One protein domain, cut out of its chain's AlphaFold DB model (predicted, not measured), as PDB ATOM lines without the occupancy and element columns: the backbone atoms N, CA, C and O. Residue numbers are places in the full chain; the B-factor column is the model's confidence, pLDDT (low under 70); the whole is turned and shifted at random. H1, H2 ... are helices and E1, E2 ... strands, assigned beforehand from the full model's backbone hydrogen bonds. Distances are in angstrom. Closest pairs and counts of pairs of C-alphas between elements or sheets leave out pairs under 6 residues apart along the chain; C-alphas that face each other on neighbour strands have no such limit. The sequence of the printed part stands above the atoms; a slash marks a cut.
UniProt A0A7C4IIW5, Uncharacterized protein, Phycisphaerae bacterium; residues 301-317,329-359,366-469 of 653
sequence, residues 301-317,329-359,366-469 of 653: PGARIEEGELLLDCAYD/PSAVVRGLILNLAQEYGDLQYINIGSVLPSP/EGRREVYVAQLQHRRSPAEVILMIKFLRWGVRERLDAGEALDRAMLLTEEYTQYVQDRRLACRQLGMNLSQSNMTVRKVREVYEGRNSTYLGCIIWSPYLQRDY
ATOM      1  N   PRO A 301     109.217 -49.378 -44.525       91.75
ATOM      2  CA  PRO A 301     109.292 -47.945 -44.801       91.75
ATOM      3  C   PRO A 301     110.407 -47.587 -45.790       91.75
ATOM      4  O   PRO A 301     111.584 -47.844 -45.527       91.75
ATOM      5  N   GLY A 302     110.020 -47.031 -46.939       93.56
ATOM      6  CA  GLY A 302     110.917 -46.663 -48.031       93.56
ATOM      7  C   GLY A 302     111.344 -45.198 -47.986       93.56
ATOM      8  O   GLY A 302     111.417 -44.577 -46.922       93.56
ATOM      9  N   ALA A 303     111.649 -44.654 -49.163       93.75
ATOM     10  CA  ALA A 303     112.009 -43.256 -49.349       93.75
ATOM     11  C   ALA A 303     111.584 -42.734 -50.724       93.75
ATOM     12  O   ALA A 303     111.423 -43.498 -51.679       93.75
ATOM     13  N   ARG A 304     111.474 -41.413 -50.835       93.44
ATOM     14  CA  ARG A 304     111.281 -40.706 -52.105       93.44
ATOM     15  C   ARG A 304     112.258 -39.551 -52.235       93.44
ATOM     16  O   ARG A 304     112.831 -39.114 -51.242       93.44
ATOM     17  N   ILE A 305     112.472 -39.091 -53.461       90.31
ATOM     18  CA  ILE A 305     113.381 -37.987 -53.750       90.31
ATOM     19  C   ILE A 305     112.592 -36.865 -54.420       90.31
ATOM     20  O   ILE A 305     112.204 -36.977 -55.587       90.31
ATOM     21  N   GLU A 306     112.411 -35.759 -53.706       87.06
ATOM     22  CA  GLU A 306     111.702 -34.561 -54.169       87.06
ATOM     23  C   GLU A 306     112.711 -33.424 -54.303       87.06
ATOM     24  O   GLU A 306     113.522 -33.214 -53.415       87.06
ATOM     25  N   GLU A 307     112.757 -32.766 -55.467       85.12
ATOM     26  CA  GLU A 307     113.669 -31.625 -55.721       85.12
ATOM     27  C   GLU A 307     115.171 -31.865 -55.423       85.12
ATOM     28  O   GLU A 307     115.959 -30.931 -55.358       85.12
ATOM     29  N   GLY A 308     115.599 -33.130 -55.338       82.75
ATOM     30  CA  GLY A 308     116.983 -33.514 -55.024       82.75
ATOM     31  C   GLY A 308     117.209 -33.866 -53.551       82.75
ATOM     32  O   GLY A 308     118.280 -34.361 -53.207       82.75
ATOM     33  N   GLU A 309     116.201 -33.691 -52.698       89.31
ATOM     34  CA  GLU A 309     116.220 -34.076 -51.291       89.31
ATOM     35  C   GLU A 309     115.717 -35.511 -51.104       89.31
ATOM     36  O   GLU A 309     114.655 -35.887 -51.601       89.31
ATOM     37  N   LEU A 310     116.483 -36.328 -50.374       91.62
ATOM     38  CA  LEU A 310     116.064 -37.672 -49.980       91.62
ATOM     39  C   LEU A 310     115.146 -37.585 -48.757       91.62
ATOM     40  O   LEU A 310     115.605 -37.348 -47.639       91.62
ATOM     41  N   LEU A 311     113.863 -37.850 -48.970       92.19
ATOM     42  CA  LEU A 311     112.841 -37.886 -47.936       92.19
ATOM     43  C   LEU A 311     112.644 -39.329 -47.466       92.19
ATOM     44  O   LEU A 311     112.019 -40.151 -48.145       92.19
ATOM     45  N   LEU A 312     113.210 -39.636 -46.298       90.81
ATOM     46  CA  LEU A 312     112.935 -40.877 -45.576       90.81
ATOM     47  C   LEU A 312     111.527 -40.831 -44.974       90.81
ATOM     48  O   LEU A 312     110.997 -39.766 -44.667       90.81
ATOM     49  N   ASP A 313     110.932 -42.003 -44.775       88.00
ATOM     50  CA  ASP A 313     109.669 -42.098 -44.051       88.00
ATOM     51  C   ASP A 313     109.800 -41.598 -42.595       88.00
ATOM     52  O   ASP A 313     110.776 -41.910 -41.909       88.00
ATOM     53  N   CYS A 314     108.792 -40.881 -42.088       79.75
ATOM     54  CA  CYS A 314     108.774 -40.381 -40.708       79.75
ATOM     55  C   CYS A 314     108.850 -41.498 -39.649       79.75
ATOM     56  O   CYS A 314     109.203 -41.233 -38.500       79.75
ATOM     57  N   ALA A 315     108.556 -42.754 -40.013       77.44
ATOM     58  CA  ALA A 315     108.775 -43.917 -39.152       77.44
ATOM     59  C   ALA A 315     110.241 -44.037 -38.670       77.44
ATOM     60  O   ALA A 315     110.503 -44.628 -37.622       77.44
ATOM     61  N   TYR A 316     111.208 -43.450 -39.391       76.94
ATOM     62  CA  TYR A 316     112.618 -43.410 -38.984       76.94
ATOM     63  C   TYR A 316     112.949 -42.326 -37.940       76.94
ATOM     64  O   TYR A 316     114.001 -42.422 -37.303       76.94
ATOM     65  N   ASP A 317     112.076 -41.332 -37.739       70.69
ATOM     66  CA  ASP A 317     112.297 -40.194 -36.829       70.69
ATOM     67  C   ASP A 317     111.718 -40.423 -35.421       70.69
ATOM     68  O   ASP A 317     112.055 -39.710 -34.469       70.69
ATOM     69  N   PRO A 329     111.445 -49.354 -37.609       62.47
ATOM     70  CA  PRO A 329     112.064 -49.743 -38.864       62.47
ATOM     71  C   PRO A 329     113.572 -49.919 -38.656       62.47
ATOM     72  O   PRO A 329     114.248 -49.098 -38.033       62.47
ATOM     73  N   SER A 330     114.086 -51.058 -39.121       72.94
ATOM     74  CA  SER A 330     115.446 -51.504 -38.823       72.94
ATOM     75  C   SER A 330     116.491 -50.497 -39.316       72.94
ATOM     76  O   SER A 330     116.434 -50.031 -40.456       72.94
ATOM     77  N   ALA A 331     117.497 -50.206 -38.481       79.38
ATOM     78  CA  ALA A 331     118.650 -49.382 -38.860       79.38
ATOM     79  C   ALA A 331     119.355 -49.914 -40.122       79.38
ATOM     80  O   ALA A 331     119.898 -49.135 -40.908       79.38
ATOM     81  N   VAL A 332     119.278 -51.230 -40.347       88.06
ATOM     82  CA  VAL A 332     119.746 -51.901 -41.563       88.06
ATOM     83  C   VAL A 332     119.021 -51.365 -42.795       88.06
ATOM     84  O   VAL A 332     119.672 -50.981 -43.759       88.06
ATOM     85  N   VAL A 333     117.690 -51.281 -42.757       90.88
ATOM     86  CA  VAL A 333     116.860 -50.852 -43.897       90.88
ATOM     87  C   VAL A 333     117.161 -49.402 -44.249       90.88
ATOM     88  O   VAL A 333     117.405 -49.095 -45.413       90.88
ATOM     89  N   ARG A 334     117.263 -48.530 -43.236       91.12
ATOM     90  CA  ARG A 334     117.707 -47.144 -43.435       91.12
ATOM     91  C   ARG A 334     119.069 -47.095 -44.130       91.12
ATOM     92  O   ARG A 334     119.246 -46.344 -45.082       91.12
ATOM     93  N   GLY A 335     120.025 -47.902 -43.675       92.31
ATOM     94  CA  GLY A 335     121.351 -47.979 -44.283       92.31
ATOM     95  C   GLY A 335     121.335 -48.505 -45.725       92.31
ATOM     96  O   GLY A 335     122.085 -47.998 -46.556       92.31
ATOM     97  N   LEU A 336     120.464 -49.467 -46.050       94.81
ATOM     98  CA  LEU A 336     120.271 -49.946 -47.424       94.81
ATOM     99  C   LEU A 336     119.722 -48.838 -48.331       94.81
ATOM    100  O   LEU A 336     120.274 -48.617 -49.404       94.81
ATOM    101  N   ILE A 337     118.703 -48.095 -47.886       94.50
ATOM    102  CA  ILE A 337     118.142 -46.960 -48.639       94.50
ATOM    103  C   ILE A 337     119.226 -45.918 -48.938       94.50
ATOM    104  O   ILE A 337     119.350 -45.469 -50.075       94.50
ATOM    105  N   LEU A 338     120.039 -45.562 -47.938       93.75
ATOM    106  CA  LEU A 338     121.128 -44.596 -48.110       93.75
ATOM    107  C   LEU A 338     122.186 -45.092 -49.105       93.75
ATOM    108  O   LEU A 338     122.616 -44.321 -49.960       93.75
ATOM    109  N   ASN A 339     122.572 -46.368 -49.030       94.56
ATOM    110  CA  ASN A 339     123.512 -46.970 -49.977       94.56
ATOM    111  C   ASN A 339     122.972 -46.924 -51.417       94.56
ATOM    112  O   ASN A 339     123.694 -46.530 -52.329       94.56
ATOM    113  N   LEU A 340     121.699 -47.279 -51.619       93.75
ATOM    114  CA  LEU A 340     121.063 -47.283 -52.939       93.75
ATOM    115  C   LEU A 340     120.910 -45.867 -53.509       93.75
ATOM    116  O   LEU A 340     121.176 -45.647 -54.688       93.75
ATOM    117  N   ALA A 341     120.543 -44.894 -52.671       92.38
ATOM    118  CA  ALA A 341     120.472 -43.491 -53.069       92.38
ATOM    119  C   ALA A 341     121.842 -42.949 -53.516       92.38
ATOM    120  O   ALA A 341     121.917 -42.212 -54.499       92.38
ATOM    121  N   GLN A 342     122.919 -43.341 -52.825       90.75
ATOM    122  CA  GLN A 342     124.292 -42.981 -53.194       90.75
ATOM    123  C   GLN A 342     124.760 -43.662 -54.483       90.75
ATOM    124  O   GLN A 342     125.473 -43.045 -55.268       90.75
ATOM    125  N   GLU A 343     124.397 -44.930 -54.689       89.56
ATOM    126  CA  GLU A 343     124.869 -45.726 -55.824       89.56
ATOM    127  C   GLU A 343     124.199 -45.334 -57.141       89.56
ATOM    128  O   GLU A 343     124.885 -45.140 -58.143       89.56
ATOM    129  N   TYR A 344     122.872 -45.236 -57.145       86.81
ATOM    130  CA  TYR A 344     122.125 -45.086 -58.389       86.81
ATOM    131  C   TYR A 344     121.971 -43.620 -58.800       86.81
ATOM    132  O   TYR A 344     122.009 -43.330 -59.995       86.81
ATOM    133  N   GLY A 345     121.849 -42.692 -57.841       81.31
ATOM    134  CA  GLY A 345     121.599 -41.274 -58.122       81.31
ATOM    135  C   GLY A 345     120.329 -41.026 -58.960       81.31
ATOM    136  O   GLY A 345     119.731 -41.937 -59.525       81.31
ATOM    137  N   ASP A 346     119.875 -39.771 -59.034       87.06
ATOM    138  CA  ASP A 346     118.738 -39.355 -59.889       87.06
ATOM    139  C   ASP A 346     117.486 -40.266 -59.785       87.06
ATOM    140  O   ASP A 346     116.796 -40.546 -60.772       87.06
ATOM    141  N   LEU A 347     117.213 -40.779 -58.581       91.25
ATOM    142  CA  LEU A 347     116.067 -41.639 -58.298       91.25
ATOM    143  C   LEU A 347     114.802 -40.799 -58.063       91.25
ATOM    144  O   LEU A 347     114.866 -39.629 -57.686       91.25
ATOM    145  N   GLN A 348     113.637 -41.398 -58.291       91.56
ATOM    146  CA  GLN A 348     112.332 -40.875 -57.871       91.56
ATOM    147  C   GLN A 348     111.939 -41.444 -56.509       91.56
ATOM    148  O   GLN A 348     111.507 -40.707 -55.627       91.56
ATOM    149  N   TYR A 349     112.102 -42.756 -56.334       94.19
ATOM    150  CA  TYR A 349     111.716 -43.456 -55.118       94.19
ATOM    151  C   TYR A 349     112.540 -44.724 -54.895       94.19
ATOM    152  O   TYR A 349     113.166 -45.255 -55.817       94.19
ATOM    153  N   ILE A 350     112.497 -45.207 -53.653       95.06
ATOM    154  CA  ILE A 350     113.089 -46.457 -53.184       95.06
ATOM    155  C   ILE A 350     112.057 -47.152 -52.292       95.06
ATOM    156  O   ILE A 350     111.706 -46.641 -51.230       95.06
ATOM    157  N   ASN A 351     111.595 -48.336 -52.688       94.19
ATOM    158  CA  ASN A 351     110.809 -49.222 -51.828       94.19
ATOM    159  C   ASN A 351     111.666 -50.421 -51.421       94.19
ATOM    160  O   ASN A 351     112.331 -51.008 -52.270       94.19
ATOM    161  N   ILE A 352     111.635 -50.801 -50.142       93.81
ATOM    162  CA  ILE A 352     112.351 -51.974 -49.625       93.81
ATOM    163  C   ILE A 352     111.341 -52.955 -49.042       93.81
ATOM    164  O   ILE A 352     110.447 -52.555 -48.303       93.81
ATOM    165  N   GLY A 353     111.496 -54.241 -49.333       91.00
ATOM    166  CA  GLY A 353     110.723 -55.313 -48.717       91.00
ATOM    167  C   GLY A 353     111.630 -56.394 -48.148       91.00
ATOM    168  O   GLY A 353     112.661 -56.704 -48.733       91.00
ATOM    169  N   SER A 354     111.269 -56.971 -47.004       89.44
ATOM    170  CA  SER A 354     111.903 -58.186 -46.489       89.44
ATOM    171  C   SER A 354     111.248 -59.403 -47.125       89.44
ATOM    172  O   SER A 354     110.024 -59.515 -47.120       89.44
ATOM    173  N   VAL A 355     112.051 -60.336 -47.625       86.00
ATOM    174  CA  VAL A 355     111.563 -61.616 -48.143       86.00
ATOM    175  C   VAL A 355     111.411 -62.578 -46.971       86.00
ATOM    176  O   VAL A 355     112.381 -62.897 -46.278       86.00
ATOM    177  N   LEU A 356     110.181 -63.013 -46.723       79.62
ATOM    178  CA  LEU A 356     109.861 -63.969 -45.674       79.62
ATOM    179  C   LEU A 356     110.398 -65.364 -46.043       79.62
ATOM    180  O   LEU A 356     110.470 -65.712 -47.224       79.62
ATOM    181  N   PRO A 357     110.795 -66.189 -45.056       67.50
ATOM    182  CA  PRO A 357     111.257 -67.544 -45.327       67.50
ATOM    183  C   PRO A 357     110.168 -68.370 -46.019       67.50
ATOM    184  O   PRO A 357     109.027 -68.394 -45.560       67.50
ATOM    185  N   SER A 358     110.532 -69.095 -47.081       62.50
ATOM    186  CA  SER A 358     109.620 -70.065 -47.694       62.50
ATOM    187  C   SER A 358     109.320 -71.205 -46.706       62.50
ATOM    188  O   SER A 358     110.264 -71.734 -46.105       62.50
ATOM    189  N   PRO A 359     108.046 -71.620 -46.553       55.75
ATOM    190  CA  PRO A 359     107.670 -72.734 -45.683       55.75
ATOM    191  C   PRO A 359     108.274 -74.077 -46.129       55.75
ATOM    192  O   PRO A 359     108.414 -74.979 -45.307       55.75
ATOM    193  N   GLU A 366     121.684 -72.091 -37.977       67.69
ATOM    194  CA  GLU A 366     122.837 -71.175 -37.810       67.69
ATOM    195  C   GLU A 366     123.162 -70.245 -38.998       67.69
ATOM    196  O   GLU A 366     123.249 -70.682 -40.159       67.69
ATOM    197  N   GLY A 367     123.478 -68.988 -38.662       76.00
ATOM    198  CA  GLY A 367     123.942 -67.921 -39.559       76.00
ATOM    199  C   GLY A 367     122.828 -66.997 -40.073       76.00
ATOM    200  O   GLY A 367     121.643 -67.321 -39.985       76.00
ATOM    201  N   ARG A 368     123.209 -65.846 -40.640       83.75
ATOM    202  CA  ARG A 368     122.271 -64.841 -41.173       83.75
ATOM    203  C   ARG A 368     121.655 -65.281 -42.499       83.75
ATOM    204  O   ARG A 368     122.324 -65.885 -43.338       83.75
ATOM    205  N   ARG A 369     120.371 -64.975 -42.702       79.00
ATOM    206  CA  ARG A 369     119.616 -65.338 -43.922       79.00
ATOM    207  C   ARG A 369     118.683 -64.246 -44.430       79.00
ATOM    208  O   ARG A 369     117.834 -64.521 -45.268       79.00
ATOM    209  N   GLU A 370     118.826 -63.033 -43.919       88.06
ATOM    210  CA  GLU A 370     117.988 -61.914 -44.333       88.06
ATOM    211  C   GLU A 370     118.179 -61.640 -45.828       88.06
ATOM    212  O   GLU A 370     119.306 -61.478 -46.319       88.06
ATOM    213  N   VAL A 371     117.056 -61.618 -46.537       89.44
ATOM    214  CA  VAL A 371     116.968 -61.259 -47.946       89.44
ATOM    215  C   VAL A 371     115.972 -60.117 -48.053       89.44
ATOM    216  O   VAL A 371     114.882 -60.178 -47.492       89.44
ATOM    217  N   TYR A 372     116.361 -59.084 -48.779       92.69
ATOM    218  CA  TYR A 372     115.540 -57.934 -49.086       92.69
ATOM    219  C   TYR A 372     115.357 -57.825 -50.595       92.69
ATOM    220  O   TYR A 372     116.239 -58.194 -51.372       92.69
ATOM    221  N   VAL A 373     114.218 -57.285 -50.995       92.94
ATOM    222  CA  VAL A 373     113.974 -56.777 -52.340       92.94
ATOM    223  C   VAL A 373     114.008 -55.254 -52.284       92.94
ATOM    224  O   VAL A 373     113.501 -54.655 -51.332       92.94
ATOM    225  N   ALA A 374     114.611 -54.623 -53.282       94.00
ATOM    226  CA  ALA A 374     114.545 -53.183 -53.470       94.00
ATOM    227  C   ALA A 374     113.925 -52.878 -54.832       94.00
ATOM    228  O   ALA A 374     114.359 -53.432 -55.837       94.00
ATOM    229  N   GLN A 375     112.928 -51.999 -54.860       92.94
ATOM    230  CA  GLN A 375     112.285 -51.518 -56.080       92.94
ATOM    231  C   GLN A 375     112.563 -50.024 -56.229       92.94
ATOM    232  O   GLN A 375     112.225 -49.227 -55.348       92.94
ATOM    233  N   LEU A 376     113.202 -49.662 -57.339       92.50
ATOM    234  CA  LEU A 376     113.757 -48.340 -57.604       92.50
ATOM    235  C   LEU A 376     113.237 -47.812 -58.940       92.50
ATOM    236  O   LEU A 376     113.071 -48.569 -59.895       92.50
ATOM    237  N   GLN A 377     113.088 -46.495 -59.040       91.25
ATOM    238  CA  GLN A 377     112.784 -45.819 -60.300       91.25
ATOM    239  C   GLN A 377     113.762 -44.680 -60.525       91.25
ATOM    240  O   GLN A 377     113.840 -43.761 -59.710       91.25
ATOM    241  N   HIS A 378     114.468 -44.700 -61.652       88.69
ATOM    242  CA  HIS A 378     115.235 -43.540 -62.103       88.69
ATOM    243  C   HIS A 378     114.311 -42.488 -62.711       88.69
ATOM    244  O   HIS A 378     113.349 -42.827 -63.399       88.69
ATOM    245  N   ARG A 379     114.646 -41.205 -62.539       83.94
ATOM    246  CA  ARG A 379     113.884 -40.087 -63.119       83.94
ATOM    247  C   ARG A 379     113.849 -40.104 -64.645       83.94
ATOM    248  O   ARG A 379     112.863 -39.668 -65.227       83.94
ATOM    249  N   ARG A 380     114.920 -40.596 -65.276       82.31
ATOM    250  CA  ARG A 380     115.132 -40.557 -66.735       82.31
ATOM    251  C   ARG A 380     114.961 -41.904 -67.438       82.31
ATOM    252  O   ARG A 380     115.062 -41.952 -68.659       82.31
ATOM    253  N   SER A 381     114.736 -42.983 -66.692       82.69
ATOM    254  CA  SER A 381     114.459 -44.305 -67.260       82.69
ATOM    255  C   SER A 381     112.975 -44.602 -67.106       82.69
ATOM    256  O   SER A 381     112.446 -44.348 -66.030       82.69
ATOM    257  N   PRO A 382     112.293 -45.160 -68.116       72.81
ATOM    258  CA  PRO A 382     110.947 -45.688 -67.935       72.81
ATOM    259  C   PRO A 382     110.943 -47.052 -67.223       72.81
ATOM    260  O   PRO A 382     109.904 -47.463 -66.721       72.81
ATOM    261  N   ALA A 383     112.080 -47.756 -67.178       77.25
ATOM    262  CA  ALA A 383     112.175 -49.079 -66.569       77.25
ATOM    263  C   ALA A 383     112.441 -48.983 -65.061       77.25
ATOM    264  O   ALA A 383     113.378 -48.301 -64.631       77.25
ATOM    265  N   GLU A 384     111.628 -49.698 -64.284       84.44
ATOM    266  CA  GLU A 384     111.872 -49.943 -62.864       84.44
ATOM    267  C   GLU A 384     113.042 -50.914 -62.693       84.44
ATOM    268  O   GLU A 384     113.191 -51.883 -63.438       84.44
ATOM    269  N   VAL A 385     113.876 -50.652 -61.689       88.75
ATOM    270  CA  VAL A 385     114.989 -51.521 -61.315       88.75
ATOM    271  C   VAL A 385     114.588 -52.283 -60.064       88.75
ATOM    272  O   VAL A 385     114.240 -51.686 -59.044       88.75
ATOM    273  N   ILE A 386     114.659 -53.609 -60.138       90.19
ATOM    274  CA  ILE A 386     114.378 -54.496 -59.015       90.19
ATOM    275  C   ILE A 386     115.667 -55.211 -58.639       90.19
ATOM    276  O   ILE A 386     116.288 -55.879 -59.467       90.19
ATOM    277  N   LEU A 387     116.053 -55.092 -57.374       91.81
ATOM    278  CA  LEU A 387     117.266 -55.684 -56.831       91.81
ATOM    279  C   LEU A 387     116.934 -56.701 -55.748       91.81
ATOM    280  O   LEU A 387     116.066 -56.476 -54.907       91.81
ATOM    281  N   MET A 388     117.704 -57.781 -55.720       91.56
ATOM    282  CA  MET A 388     117.766 -58.725 -54.615       91.56
ATOM    283  C   MET A 388     119.008 -58.429 -53.776       91.56
ATOM    284  O   MET A 388     120.133 -58.443 -54.283       91.56
ATOM    285  N   ILE A 389     118.801 -58.188 -52.485       93.38
ATOM    286  CA  ILE A 389     119.833 -57.906 -51.489       93.38
ATOM    287  C   ILE A 389     119.876 -59.068 -50.501       93.38
ATOM    288  O   ILE A 389     118.917 -59.309 -49.777       93.38
ATOM    289  N   LYS A 390     120.986 -59.798 -50.438       91.50
ATOM    290  CA  LYS A 390     121.155 -60.956 -49.555       91.50
ATOM    291  C   LYS A 390     122.330 -60.754 -48.615       91.50
ATOM    292  O   LYS A 390     123.465 -60.609 -49.065       91.50
ATOM    293  N   PHE A 391     122.087 -60.820 -47.312       92.38
ATOM    294  CA  PHE A 391     123.169 -60.778 -46.331       92.38
ATOM    295  C   PHE A 391     124.023 -62.042 -46.388       92.38
ATOM    296  O   PHE A 391     123.524 -63.151 -46.610       92.38
ATOM    297  N   LEU A 392     125.332 -61.879 -46.181       90.81
ATOM    298  CA  LEU A 392     126.221 -63.028 -46.071       90.81
ATOM    299  C   LEU A 392     125.908 -63.821 -44.802       90.81
ATOM    300  O   LEU A 392     125.631 -63.253 -43.751       90.81
ATOM    301  N   ARG A 393     126.001 -65.152 -44.905       88.12
ATOM    302  CA  ARG A 393     125.681 -66.068 -43.800       88.12
ATOM    303  C   ARG A 393     126.532 -65.832 -42.552       88.12
ATOM    304  O   ARG A 393     126.026 -65.996 -41.446       88.12
ATOM    305  N   TRP A 394     127.806 -65.506 -42.753       90.62
ATOM    306  CA  TRP A 394     128.791 -65.291 -41.700       90.62
ATOM    307  C   TRP A 394     129.393 -63.896 -41.852       90.62
ATOM    308  O   TRP A 394     130.271 -63.689 -42.692       90.62
ATOM    309  N   GLY A 395     128.894 -62.945 -41.069       92.56
ATOM    310  CA  GLY A 395     129.431 -61.596 -40.954       92.56
ATOM    311  C   GLY A 395     130.030 -61.328 -39.576       92.56
ATOM    312  O   GLY A 395     130.214 -62.234 -38.758       92.56
ATOM    313  N   VAL A 396     130.312 -60.051 -39.307       94.56
ATOM    314  CA  VAL A 396     130.874 -59.612 -38.023       94.56
ATOM    315  C   VAL A 396     129.943 -60.006 -36.876       94.56
ATOM    316  O   VAL A 396     130.410 -60.568 -35.892       94.56
ATOM    317  N   ARG A 397     128.627 -59.796 -37.031       92.88
ATOM    318  CA  ARG A 397     127.613 -60.158 -36.027       92.88
ATOM    319  C   ARG A 397     127.714 -61.624 -35.612       92.88
ATOM    320  O   ARG A 397     127.849 -61.908 -34.428       92.88
ATOM    321  N   GLU A 398     127.668 -62.546 -36.571       93.75
ATOM    322  CA  GLU A 398     127.622 -63.982 -36.276       93.75
ATOM    323  C   GLU A 398     128.936 -64.475 -35.661       93.75
ATOM    324  O   GLU A 398     128.937 -65.395 -34.849       93.75
ATOM    325  N   ARG A 399     130.063 -63.845 -36.014       94.44
ATOM    326  CA  ARG A 399     131.370 -64.151 -35.420       94.44
ATOM    327  C   ARG A 399     131.489 -63.632 -33.990       94.44
ATOM    328  O   ARG A 399     131.979 -64.359 -33.131       94.44
ATOM    329  N   LEU A 400     130.987 -62.428 -33.714       94.50
ATOM    330  CA  LEU A 400     130.893 -61.907 -32.348       94.50
ATOM    331  C   LEU A 400     129.997 -62.794 -31.473       94.50
ATOM    332  O   LEU A 400     130.364 -63.089 -30.335       94.50
ATOM    333  N   ASP A 401     128.867 -63.266 -32.011       92.88
ATOM    334  CA  ASP A 401     127.975 -64.222 -31.336       92.88
ATOM    335  C   ASP A 401     128.663 -65.566 -31.043       92.88
ATOM    336  O   ASP A 401     128.337 -66.215 -30.051       92.88
ATOM    337  N   ALA A 402     129.621 -65.970 -31.882       91.94
ATOM    338  CA  ALA A 402     130.452 -67.154 -31.678       91.94
ATOM    339  C   ALA A 402     131.615 -66.935 -30.686       91.94
ATOM    340  O   ALA A 402     132.375 -67.865 -30.428       91.94
ATOM    341  N   GLY A 403     131.752 -65.733 -30.112       93.12
ATOM    342  CA  GLY A 403     132.770 -65.405 -29.108       93.12
ATOM    343  C   GLY A 403     134.082 -64.854 -29.669       93.12
ATOM    344  O   GLY A 403     135.023 -64.654 -28.905       93.12
ATOM    345  N   GLU A 404     134.159 -64.579 -30.974       95.56
ATOM    346  CA  GLU A 404     135.339 -63.947 -31.571       95.56
ATOM    347  C   GLU A 404     135.495 -62.494 -31.093       95.56
ATOM    348  O   GLU A 404     134.515 -61.778 -30.864       95.56
ATOM    349  N   ALA A 405     136.743 -62.031 -30.989       95.50
ATOM    350  CA  ALA A 405     137.036 -60.615 -30.774       95.50
ATOM    351  C   ALA A 405     136.707 -59.783 -32.030       95.50
ATOM    352  O   ALA A 405     136.719 -60.304 -33.145       95.50
ATOM    353  N   LEU A 406     136.402 -58.490 -31.866       94.19
ATOM    354  CA  LEU A 406     135.909 -57.639 -32.960       94.19
ATOM    355  C   LEU A 406     136.876 -57.537 -34.151       94.19
ATOM    356  O   LEU A 406     136.450 -57.645 -35.299       94.19
ATOM    357  N   ASP A 407     138.166 -57.360 -33.892       95.38
ATOM    358  CA  ASP A 407     139.223 -57.298 -34.906       95.38
ATOM    359  C   ASP A 407     139.316 -58.600 -35.717       95.38
ATOM    360  O   ASP A 407     139.321 -58.585 -36.953       95.38
ATOM    361  N   ARG A 408     139.295 -59.743 -35.025       96.38
ATOM    362  CA  ARG A 408     139.289 -61.070 -35.641       96.38
ATOM    363  C   ARG A 408     138.000 -61.317 -36.423       96.38
ATOM    364  O   ARG A 408     138.055 -61.821 -37.544       96.38
ATOM    365  N   ALA A 409     136.853 -60.917 -35.877       95.94
ATOM    366  CA  ALA A 409     135.555 -61.016 -36.533       95.94
ATOM    367  C   ALA A 409     135.510 -60.202 -37.835       95.94
ATOM    368  O   ALA A 409     134.997 -60.696 -38.841       95.94
ATOM    369  N   MET A 410     136.080 -58.992 -37.847       95.38
ATOM    370  CA  MET A 410     136.213 -58.164 -39.050       95.38
ATOM    371  C   MET A 410     137.093 -58.843 -40.103       95.38
ATOM    372  O   MET A 410     136.634 -59.042 -41.226       95.38
ATOM    373  N   LEU A 411     138.306 -59.273 -39.737       95.94
ATOM    374  CA  LEU A 411     139.233 -59.939 -40.661       95.94
ATOM    375  C   LEU A 411     138.605 -61.182 -41.302       95.94
ATOM    376  O   LEU A 411     138.558 -61.309 -42.525       95.94
ATOM    377  N   LEU A 412     138.061 -62.077 -40.478       95.12
ATOM    378  CA  LEU A 412     137.459 -63.312 -40.964       95.12
ATOM    379  C   LEU A 412     136.194 -63.054 -41.812       95.12
ATOM    380  O   LEU A 412     135.795 -63.893 -42.624       95.12
ATOM    381  N   THR A 413     135.518 -61.919 -41.618       95.38
ATOM    382  CA  THR A 413     134.385 -61.504 -42.460       95.38
ATOM    383  C   THR A 413     134.850 -61.057 -43.843       95.38
ATOM    384  O   THR A 413     134.226 -61.439 -44.835       95.38
ATOM    385  N   GLU A 414     135.958 -60.318 -43.943       95.31
ATOM    386  CA  GLU A 414     136.558 -59.974 -45.240       95.31
ATOM    387  C   GLU A 414     137.036 -61.225 -45.984       95.31
ATOM    388  O   GLU A 414     136.710 -61.402 -47.156       95.31
ATOM    389  N   GLU A 415     137.718 -62.145 -45.293       92.94
ATOM    390  CA  GLU A 415     138.148 -63.424 -45.877       92.94
ATOM    391  C   GLU A 415     136.955 -64.239 -46.398       92.94
ATOM    392  O   GLU A 415     136.990 -64.772 -47.509       92.94
ATOM    393  N   TYR A 416     135.858 -64.301 -45.633       92.75
ATOM    394  CA  TYR A 416     134.639 -64.986 -46.071       92.75
ATOM    395  C   TYR A 416     133.980 -64.294 -47.270       92.75
ATOM    396  O   TYR A 416     133.474 -64.962 -48.173       92.75
ATOM    397  N   THR A 417     133.999 -62.963 -47.298       93.25
ATOM    398  CA  THR A 417     133.469 -62.163 -48.406       93.25
ATOM    399  C   THR A 417     134.243 -62.436 -49.696       93.25
ATOM    400  O   THR A 417     133.626 -62.748 -50.718       93.25
ATOM    401  N   GLN A 418     135.579 -62.420 -49.636       92.12
ATOM    402  CA  GLN A 418     136.440 -62.763 -50.769       92.12
ATOM    403  C   GLN A 418     136.203 -64.209 -51.224       92.12
ATOM    404  O   GLN A 418     135.970 -64.461 -52.404       92.12
ATOM    405  N   TYR A 419     136.117 -65.154 -50.283       91.94
ATOM    406  CA  TYR A 419     135.793 -66.552 -50.577       91.94
ATOM    407  C   TYR A 419     134.453 -66.716 -51.324       91.94
ATOM    408  O   TYR A 419     134.321 -67.559 -52.213       91.94
ATOM    409  N   VAL A 420     133.424 -65.927 -50.990       91.19
ATOM    410  CA  VAL A 420     132.132 -65.940 -51.705       91.19
ATOM    411  C   VAL A 420     132.281 -65.436 -53.146       91.19
ATOM    412  O   VAL A 420     131.657 -66.014 -54.043       91.19
ATOM    413  N   GLN A 421     133.093 -64.402 -53.377       91.00
ATOM    414  CA  GLN A 421     133.372 -63.867 -54.713       91.00
ATOM    415  C   GLN A 421     134.200 -64.841 -55.561       91.00
ATOM    416  O   GLN A 421     133.833 -65.110 -56.705       91.00
ATOM    417  N   ASP A 422     135.239 -65.448 -54.987       93.12
ATOM    418  CA  ASP A 422     136.083 -66.433 -55.669       93.12
ATOM    419  C   ASP A 422     135.279 -67.677 -56.066       93.12
ATOM    420  O   ASP A 422     135.383 -68.165 -57.193       93.12
ATOM    421  N   ARG A 423     134.375 -68.151 -55.194       92.12
ATOM    422  CA  ARG A 423     133.427 -69.223 -55.546       92.12
ATOM    423  C   ARG A 423     132.562 -68.863 -56.742       92.12
ATOM    424  O   ARG A 423     132.322 -69.709 -57.601       92.12
ATOM    425  N   ARG A 424     132.089 -67.619 -56.811       91.94
ATOM    426  CA  ARG A 424     131.288 -67.155 -57.945       91.94
ATOM    427  C   ARG A 424     132.100 -67.144 -59.236       91.94
ATOM    428  O   ARG A 424     131.587 -67.546 -60.278       91.94
ATOM    429  N   LEU A 425     133.357 -66.708 -59.164       92.88
ATOM    430  CA  LEU A 425     134.277 -66.747 -60.297       92.88
ATOM    431  C   LEU A 425     134.503 -68.188 -60.777       92.88
ATOM    432  O   LEU A 425     134.398 -68.440 -61.973       92.88
ATOM    433  N   ALA A 426     134.703 -69.137 -59.859       94.75
ATOM    434  CA  ALA A 426     134.827 -70.561 -60.181       94.75
ATOM    435  C   ALA A 426     133.587 -71.105 -60.918       94.75
ATOM    436  O   ALA A 426     133.710 -71.802 -61.922       94.75
ATOM    437  N   CYS A 427     132.385 -70.738 -60.461       94.81
ATOM    438  CA  CYS A 427     131.132 -71.132 -61.112       94.81
ATOM    439  C   CYS A 427     131.027 -70.575 -62.539       94.81
ATOM    440  O   CYS A 427     130.697 -71.317 -63.464       94.81
ATOM    441  N   ARG A 428     131.354 -69.288 -62.734       92.62
ATOM    442  CA  ARG A 428     131.387 -68.662 -64.067       92.62
ATOM    443  C   ARG A 428     132.415 -69.328 -64.980       92.62
ATOM    444  O   ARG A 428     132.119 -69.562 -66.145       92.62
ATOM    445  N   GLN A 429     133.589 -69.671 -64.451       94.50
ATOM    446  CA  GLN A 429     134.644 -70.346 -65.206       94.50
ATOM    447  C   GLN A 429     134.203 -71.729 -65.724       94.50
ATOM    448  O   GLN A 429     134.645 -72.147 -66.788       94.50
ATOM    449  N   LEU A 430     133.310 -72.423 -65.006       95.12
ATOM    450  CA  LEU A 430     132.693 -73.684 -65.445       95.12
ATOM    451  C   LEU A 430     131.448 -73.495 -66.329       95.12
ATOM    452  O   LEU A 430     130.754 -74.469 -66.600       95.12
ATOM    453  N   GLY A 431     131.123 -72.273 -66.753       91.50
ATOM    454  CA  GLY A 431     129.966 -72.015 -67.613       91.50
ATOM    455  C   GLY A 431     128.613 -72.081 -66.899       91.50
ATOM    456  O   GLY A 431     127.583 -72.183 -67.558       91.50
ATOM    457  N   MET A 432     128.575 -72.016 -65.562       94.12
ATOM    458  CA  MET A 432     127.306 -71.863 -64.846       94.12
ATOM    459  C   MET A 432     126.683 -70.510 -65.204       94.12
ATOM    460  O   MET A 432     127.318 -69.469 -64.996       94.12
ATOM    461  N   ASN A 433     125.440 -70.523 -65.700       92.00
ATOM    462  CA  ASN A 433     124.695 -69.318 -66.071       92.00
ATOM    463  C   ASN A 433     124.220 -68.560 -64.823       92.00
ATOM    464  O   ASN A 433     123.052 -68.574 -64.451       92.00
ATOM    465  N   LEU A 434     125.158 -67.957 -64.105       88.06
ATOM    466  CA  LEU A 434     124.859 -67.029 -63.023       88.06
ATOM    467  C   LEU A 434     124.370 -65.723 -63.638       88.06
ATOM    468  O   LEU A 434     124.950 -65.302 -64.640       88.06
ATOM    469  N   SER A 435     123.384 -65.071 -63.011       69.50
ATOM    470  CA  SER A 435     122.809 -63.818 -63.522       69.50
ATOM    471  C   SER A 435     123.896 -62.897 -64.097       69.50
ATOM    472  O   SER A 435     124.926 -62.624 -63.457       69.50
ATOM    473  N   GLN A 436     123.706 -62.490 -65.356       56.47
ATOM    474  CA  GLN A 436     124.685 -61.677 -66.088       56.47
ATOM    475  C   GLN A 436     124.895 -60.312 -65.416       56.47
ATOM    476  O   GLN A 436     125.968 -59.721 -65.522       56.47
ATOM    477  N   SER A 437     123.902 -59.878 -64.641       57.03
ATOM    478  CA  SER A 437     123.920 -58.704 -63.786       57.03
ATOM    479  C   SER A 437     125.081 -58.693 -62.779       57.03
ATOM    480  O   SER A 437     125.509 -59.716 -62.226       57.03
ATOM    481  N   ASN A 438     125.634 -57.498 -62.559       66.94
ATOM    482  CA  ASN A 438     126.794 -57.262 -61.705       66.94
ATOM    483  C   ASN A 438     126.440 -57.488 -60.231       66.94
ATOM    484  O   ASN A 438     126.111 -56.551 -59.506       66.94
ATOM    485  N   MET A 439     126.537 -58.740 -59.771       82.44
ATOM    486  CA  MET A 439     126.469 -59.036 -58.345       82.44
ATOM    487  C   MET A 439     127.584 -58.274 -57.625       82.44
ATOM    488  O   MET A 439     128.767 -58.566 -57.812       82.44
ATOM    489  N   THR A 440     127.193 -57.319 -56.794       87.75
ATOM    490  CA  THR A 440     128.100 -56.406 -56.108       87.75
ATOM    491  C   THR A 440     128.071 -56.696 -54.616       87.75
ATOM    492  O   THR A 440     127.015 -56.924 -54.031       87.75
ATOM    493  N   VAL A 441     129.248 -56.714 -53.994       91.69
ATOM    494  CA  VAL A 441     129.363 -56.792 -52.538       91.69
ATOM    495  C   VAL A 441     129.324 -55.378 -51.987       91.69
ATOM    496  O   VAL A 441     130.099 -54.515 -52.403       91.69
ATOM    497  N   ARG A 442     128.460 -55.156 -51.008       93.81
ATOM    498  CA  ARG A 442     128.355 -53.899 -50.272       93.81
ATOM    499  C   ARG A 442     128.324 -54.192 -48.777       93.81
ATOM    500  O   ARG A 442     128.242 -55.345 -48.354       93.81
ATOM    501  N   LYS A 443     128.417 -53.142 -47.967       94.62
ATOM    502  CA  LYS A 443     128.296 -53.228 -46.510       94.62
ATOM    503  C   LYS A 443     127.276 -52.218 -46.040       94.62
ATOM    504  O   LYS A 443     127.146 -51.137 -46.610       94.62
ATOM    505  N   VAL A 444     126.552 -52.572 -44.993       94.19
ATOM    506  CA  VAL A 444     125.675 -51.644 -44.291       94.19
ATOM    507  C   VAL A 444     126.137 -51.520 -42.854       94.19
ATOM    508  O   VAL A 444     126.600 -52.485 -42.243       94.19
ATOM    509  N   ARG A 445     126.033 -50.306 -42.332       91.50
ATOM    510  CA  ARG A 445     126.287 -50.017 -40.930       91.50
ATOM    511  C   ARG A 445     125.081 -50.455 -40.107       91.50
ATOM    512  O   ARG A 445     123.962 -50.052 -40.408       91.50
ATOM    513  N   GLU A 446     125.308 -51.202 -39.037       88.75
ATOM    514  CA  GLU A 446     124.268 -51.515 -38.055       88.75
ATOM    515  C   GLU A 446     124.814 -51.493 -36.626       88.75
ATOM    516  O   GLU A 446     126.027 -51.491 -36.405       88.75
ATOM    517  N   VAL A 447     123.904 -51.436 -35.657       88.44
ATOM    518  CA  VAL A 447     124.233 -51.560 -34.235       88.44
ATOM    519  C   VAL A 447     124.192 -53.041 -33.865       88.44
ATOM    520  O   VAL A 447     123.276 -53.768 -34.257       88.44
ATOM    521  N   TYR A 448     125.209 -53.510 -33.150       89.56
ATOM    522  CA  TYR A 448     125.261 -54.884 -32.683       89.56
ATOM    523  C   TYR A 448     124.338 -55.071 -31.473       89.56
ATOM    524  O   TYR A 448     124.555 -54.501 -30.405       89.56
ATOM    525  N   GLU A 449     123.313 -55.899 -31.658       86.88
ATOM    526  CA  GLU A 449     122.310 -56.265 -30.646       86.88
ATOM    527  C   GLU A 449     122.325 -57.785 -30.371       86.88
ATOM    528  O   GLU A 449     121.314 -58.375 -29.999       86.88
ATOM    529  N   GLY A 450     123.463 -58.439 -30.635       86.12
ATOM    530  CA  GLY A 450     123.618 -59.890 -30.530       86.12
ATOM    531  C   GLY A 450     123.854 -60.396 -29.103       86.12
ATOM    532  O   GLY A 450     123.632 -59.700 -28.112       86.12
ATOM    533  N   ARG A 451     124.310 -61.645 -28.994       88.94
ATOM    534  CA  ARG A 451     124.450 -62.369 -27.716       88.94
ATOM    535  C   ARG A 451     125.671 -61.944 -26.902       88.94
ATOM    536  O   ARG A 451     125.702 -62.164 -25.692       88.94
ATOM    537  N   ASN A 452     126.684 -61.373 -27.546       90.44
ATOM    538  CA  ASN A 452     127.936 -60.996 -26.904       90.44
ATOM    539  C   ASN A 452     127.804 -59.638 -26.201       90.44
ATOM    540  O   ASN A 452     127.972 -58.577 -26.804       90.44
ATOM    541  N   SER A 453     127.514 -59.666 -24.901       91.25
ATOM    542  CA  SER A 453     127.268 -58.462 -24.099       91.25
ATOM    543  C   SER A 453     128.424 -57.455 -24.106       91.25
ATOM    544  O   SER A 453     128.172 -56.263 -23.951       91.25
ATOM    545  N   THR A 454     129.668 -57.892 -24.339       93.69
ATOM    546  CA  THR A 454     130.847 -57.015 -24.423       93.69
ATOM    547  C   THR A 454     130.751 -56.004 -25.562       93.69
ATOM    548  O   THR A 454     131.223 -54.879 -25.422       93.69
ATOM    549  N   TYR A 455     130.137 -56.388 -26.681       91.56
ATOM    550  CA  TYR A 455     130.057 -55.557 -27.885       91.56
ATOM    551  C   TYR A 455     128.669 -54.951 -28.102       91.56
ATOM    552  O   TYR A 455     128.436 -54.301 -29.120       91.56
ATOM    553  N   LEU A 456     127.736 -55.149 -27.167       90.06
ATOM    554  CA  LEU A 456     126.373 -54.643 -27.282       90.06
ATOM    555  C   LEU A 456     126.365 -53.119 -27.495       90.06
ATOM    556  O   LEU A 456     127.009 -52.372 -26.763       90.06
ATOM    557  N   GLY A 457     125.636 -52.657 -28.509       86.50
ATOM    558  CA  GLY A 457     125.551 -51.240 -28.866       86.50
ATOM    559  C   GLY A 457     126.695 -50.723 -29.746       86.50
ATOM    560  O   GLY A 457     126.643 -49.573 -30.186       86.50
ATOM    561  N   CYS A 458     127.715 -51.536 -30.048       90.12
ATOM    562  CA  CYS A 458     128.793 -51.120 -30.941       90.12
ATOM    563  C   CYS A 458     128.326 -51.068 -32.403       90.12
ATOM    564  O   CYS A 458     127.350 -51.707 -32.801       90.12
ATOM    565  N   ILE A 459     129.032 -50.289 -33.219       91.31
ATOM    566  CA  ILE A 459     128.765 -50.204 -34.653       91.31
ATOM    567  C   ILE A 459     129.540 -51.310 -35.361       91.31
ATOM    568  O   ILE A 459     130.760 -51.394 -35.226       91.31
ATOM    569  N   ILE A 460     128.843 -52.089 -36.180       93.06
ATOM    570  CA  ILE A 460     129.435 -53.113 -37.040       93.06
ATOM    571  C   ILE A 460     129.071 -52.878 -38.506       93.06
ATOM    572  O   ILE A 460     128.096 -52.194 -38.833       93.06
ATOM    573  N   TRP A 461     129.871 -53.465 -39.393       93.69
ATOM    574  CA  TRP A 461     129.647 -53.452 -40.833       93.69
ATOM    575  C   TRP A 461     129.250 -54.840 -41.298       93.69
ATOM    576  O   TRP A 461     130.039 -55.781 -41.206       93.69
ATOM    577  N   SER A 462     128.038 -54.953 -41.826       92.88
ATOM    578  CA  SER A 462     127.502 -56.229 -42.277       92.88
ATOM    579  C   SER A 462     127.491 -56.306 -43.796       92.88
ATOM    580  O   SER A 462     126.855 -55.467 -44.443       92.88
ATOM    581  N   PRO A 463     128.217 -57.275 -44.380       94.69
ATOM    582  CA  PRO A 463     128.286 -57.428 -45.820       94.69
ATOM    583  C   PRO A 463     127.015 -58.062 -46.383       94.69
ATOM    584  O   PRO A 463     126.449 -59.005 -45.820       94.69
ATOM    585  N   TYR A 464     126.608 -57.573 -47.547       94.00
ATOM    586  CA  TYR A 464     125.518 -58.122 -48.338       94.00
ATOM    587  C   TYR A 464     125.891 -58.162 -49.821       94.00
ATOM    588  O   TYR A 464     126.744 -57.413 -50.301       94.00
ATOM    589  N   LEU A 465     125.248 -59.076 -50.537       92.31
ATOM    590  CA  LEU A 465     125.285 -59.197 -51.984       92.31
ATOM    591  C   LEU A 465     124.069 -58.486 -52.556       92.31
ATOM    592  O   LEU A 465     122.955 -58.738 -52.110       92.31
ATOM    593  N   GLN A 466     124.282 -57.645 -53.552       91.75
ATOM    594  CA  GLN A 466     123.233 -56.998 -54.330       91.75
ATOM    595  C   GLN A 466     123.321 -57.492 -55.767       91.75
ATOM    596  O   GLN A 466     124.416 -57.534 -56.329       91.75
ATOM    597  N   ARG A 467     122.194 -57.871 -56.364       90.50
ATOM    598  CA  ARG A 467     122.090 -58.212 -57.790       90.50
ATOM    599  C   ARG A 467     120.730 -57.812 -58.338       90.50
ATOM    600  O   ARG A 467     119.786 -57.682 -57.565       90.50
ATOM    601  N   ASP A 468     120.613 -57.737 -59.654       89.00
ATOM    602  CA  ASP A 468     119.309 -57.575 -60.294       89.00
ATOM    603  C   ASP A 468     118.431 -58.808 -60.036       89.00
ATOM    604  O   ASP A 468     118.916 -59.947 -59.930       89.00
ATOM    605  N   TYR A 469     117.131 -58.571 -59.901       87.81
ATOM    606  CA  TYR A 469     116.122 -59.617 -59.887       87.81
ATOM    607  C   TYR A 469     116.064 -60.314 -61.256       87.81
ATOM    608  O   TYR A 469     116.242 -59.687 -62.297       87.81
TER     609      TYR A 469
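What this domain is: This is residues 301 to 317, 329 to 359 and 366 to 469 of the 653 residues of an uncharacterized protein of Phycisphaerae bacterium (UniProt A0A7C4IIW5). One sheet of seven strands curls like part of a barrel round the helix H1, while the long helix H3 packs along E7 on the opposite face and the short H2 sits at H3's first end. The printed part has 152 residues, with three named helices and seven named strands in the chain order E1 E2 H1 E3 E4 E5 H2 H3 E6 E7. The sheet's order is E2 E1 E3 E4 E5 E7 E6, antiparallel throughout, and the class is mixed, helices and strands. The whole is compact, with a radius of gyration of the C-alphas of 16.8 A and spans of 47 by 47 by 32 A.

Where its parts are: The sheet holds E2, residues 309 to 312; E1, 301 to 306, beginning at C-alpha 301 (109.292, -47.945, -44.801); E3, 347 to 355, 22.9 A long; E4, 371 to 378, 22.7 A; E5, 384 to 391, 22.8 A; E7, 459 to 468, 28.3 A, ending at C-alpha 468 (119.309, -57.575, -60.294); and E6, 440 to 447, 22.7 A. H1 is residues 331 to 344, 20.3 A; H2 is 396 to 401; H3 is 406 to 429, 34.7 A, beginning at C-alpha 406 (135.909, -57.639, -32.960).

How they stand to each other: The sheet is strongly twisted, and its edge strands are E2 and E6. E1 and E2 are a hairpin, with N 311 and O 304 2.8 A apart, within hydrogen-bond range. So are N 303 and O 350 of E1 and E3, at 2.9 A, and N 353 and O 373 of E3 and E4, at 2.9 A. In the hairpin E4 and E5, N 374 and O 387 are 2.9 A apart; between E5 and E7, N 390 and O 465 are 2.8 A apart; in the hairpin E6 and E7, N 462 and O 444 are 2.9 A apart. H1 is on the sheet, which curls round it; its closest C-alphas to E6 are those of Gly 335 and Val 444, 5.7 A, and to E3 those of Ile 337 and Ile 350, 6.8 A. H3 is on the sheet at a height of 10.6 A, over E7 and only just over E6, where 3 of its C-alphas fall; it runs along the strands, at 1 degrees to E7 on the local plane. With H3 on one face and H1 on the other, there are three layers, helices on both faces of a sheet. H2 only grazes the sheet with residues 396 to 398. H2 and H3 touch at a steep tilt of 59 degrees, opposite ways, through residues 406 to 413 of H3; Val 396 and Ala 409 have the closest C-alphas, 5.1 A. E5, H2, H3 and E6 form a split strand-helix-strand unit, two strands running the same way with E7 between them, and its crossover is right-handed. In H1, H2 and H3 every O i to N i+4 pair is within hydrogen-bond range.

The domain as a whole: The C-alphas farthest apart are those of Pro 382 and Thr 454, 49.2 A. Residues 318 to 328 and 360 to 365 are not printed; C-alphas 317 and 329 are 9.8 A apart, C-alphas 359 and 366 17.2 A. Of the links printed whole, E6 to E7 is long. The mean pLDDT of the printed part is 88.6; residues 329, 357 to 359, 366 and 435 to 438 are under 70.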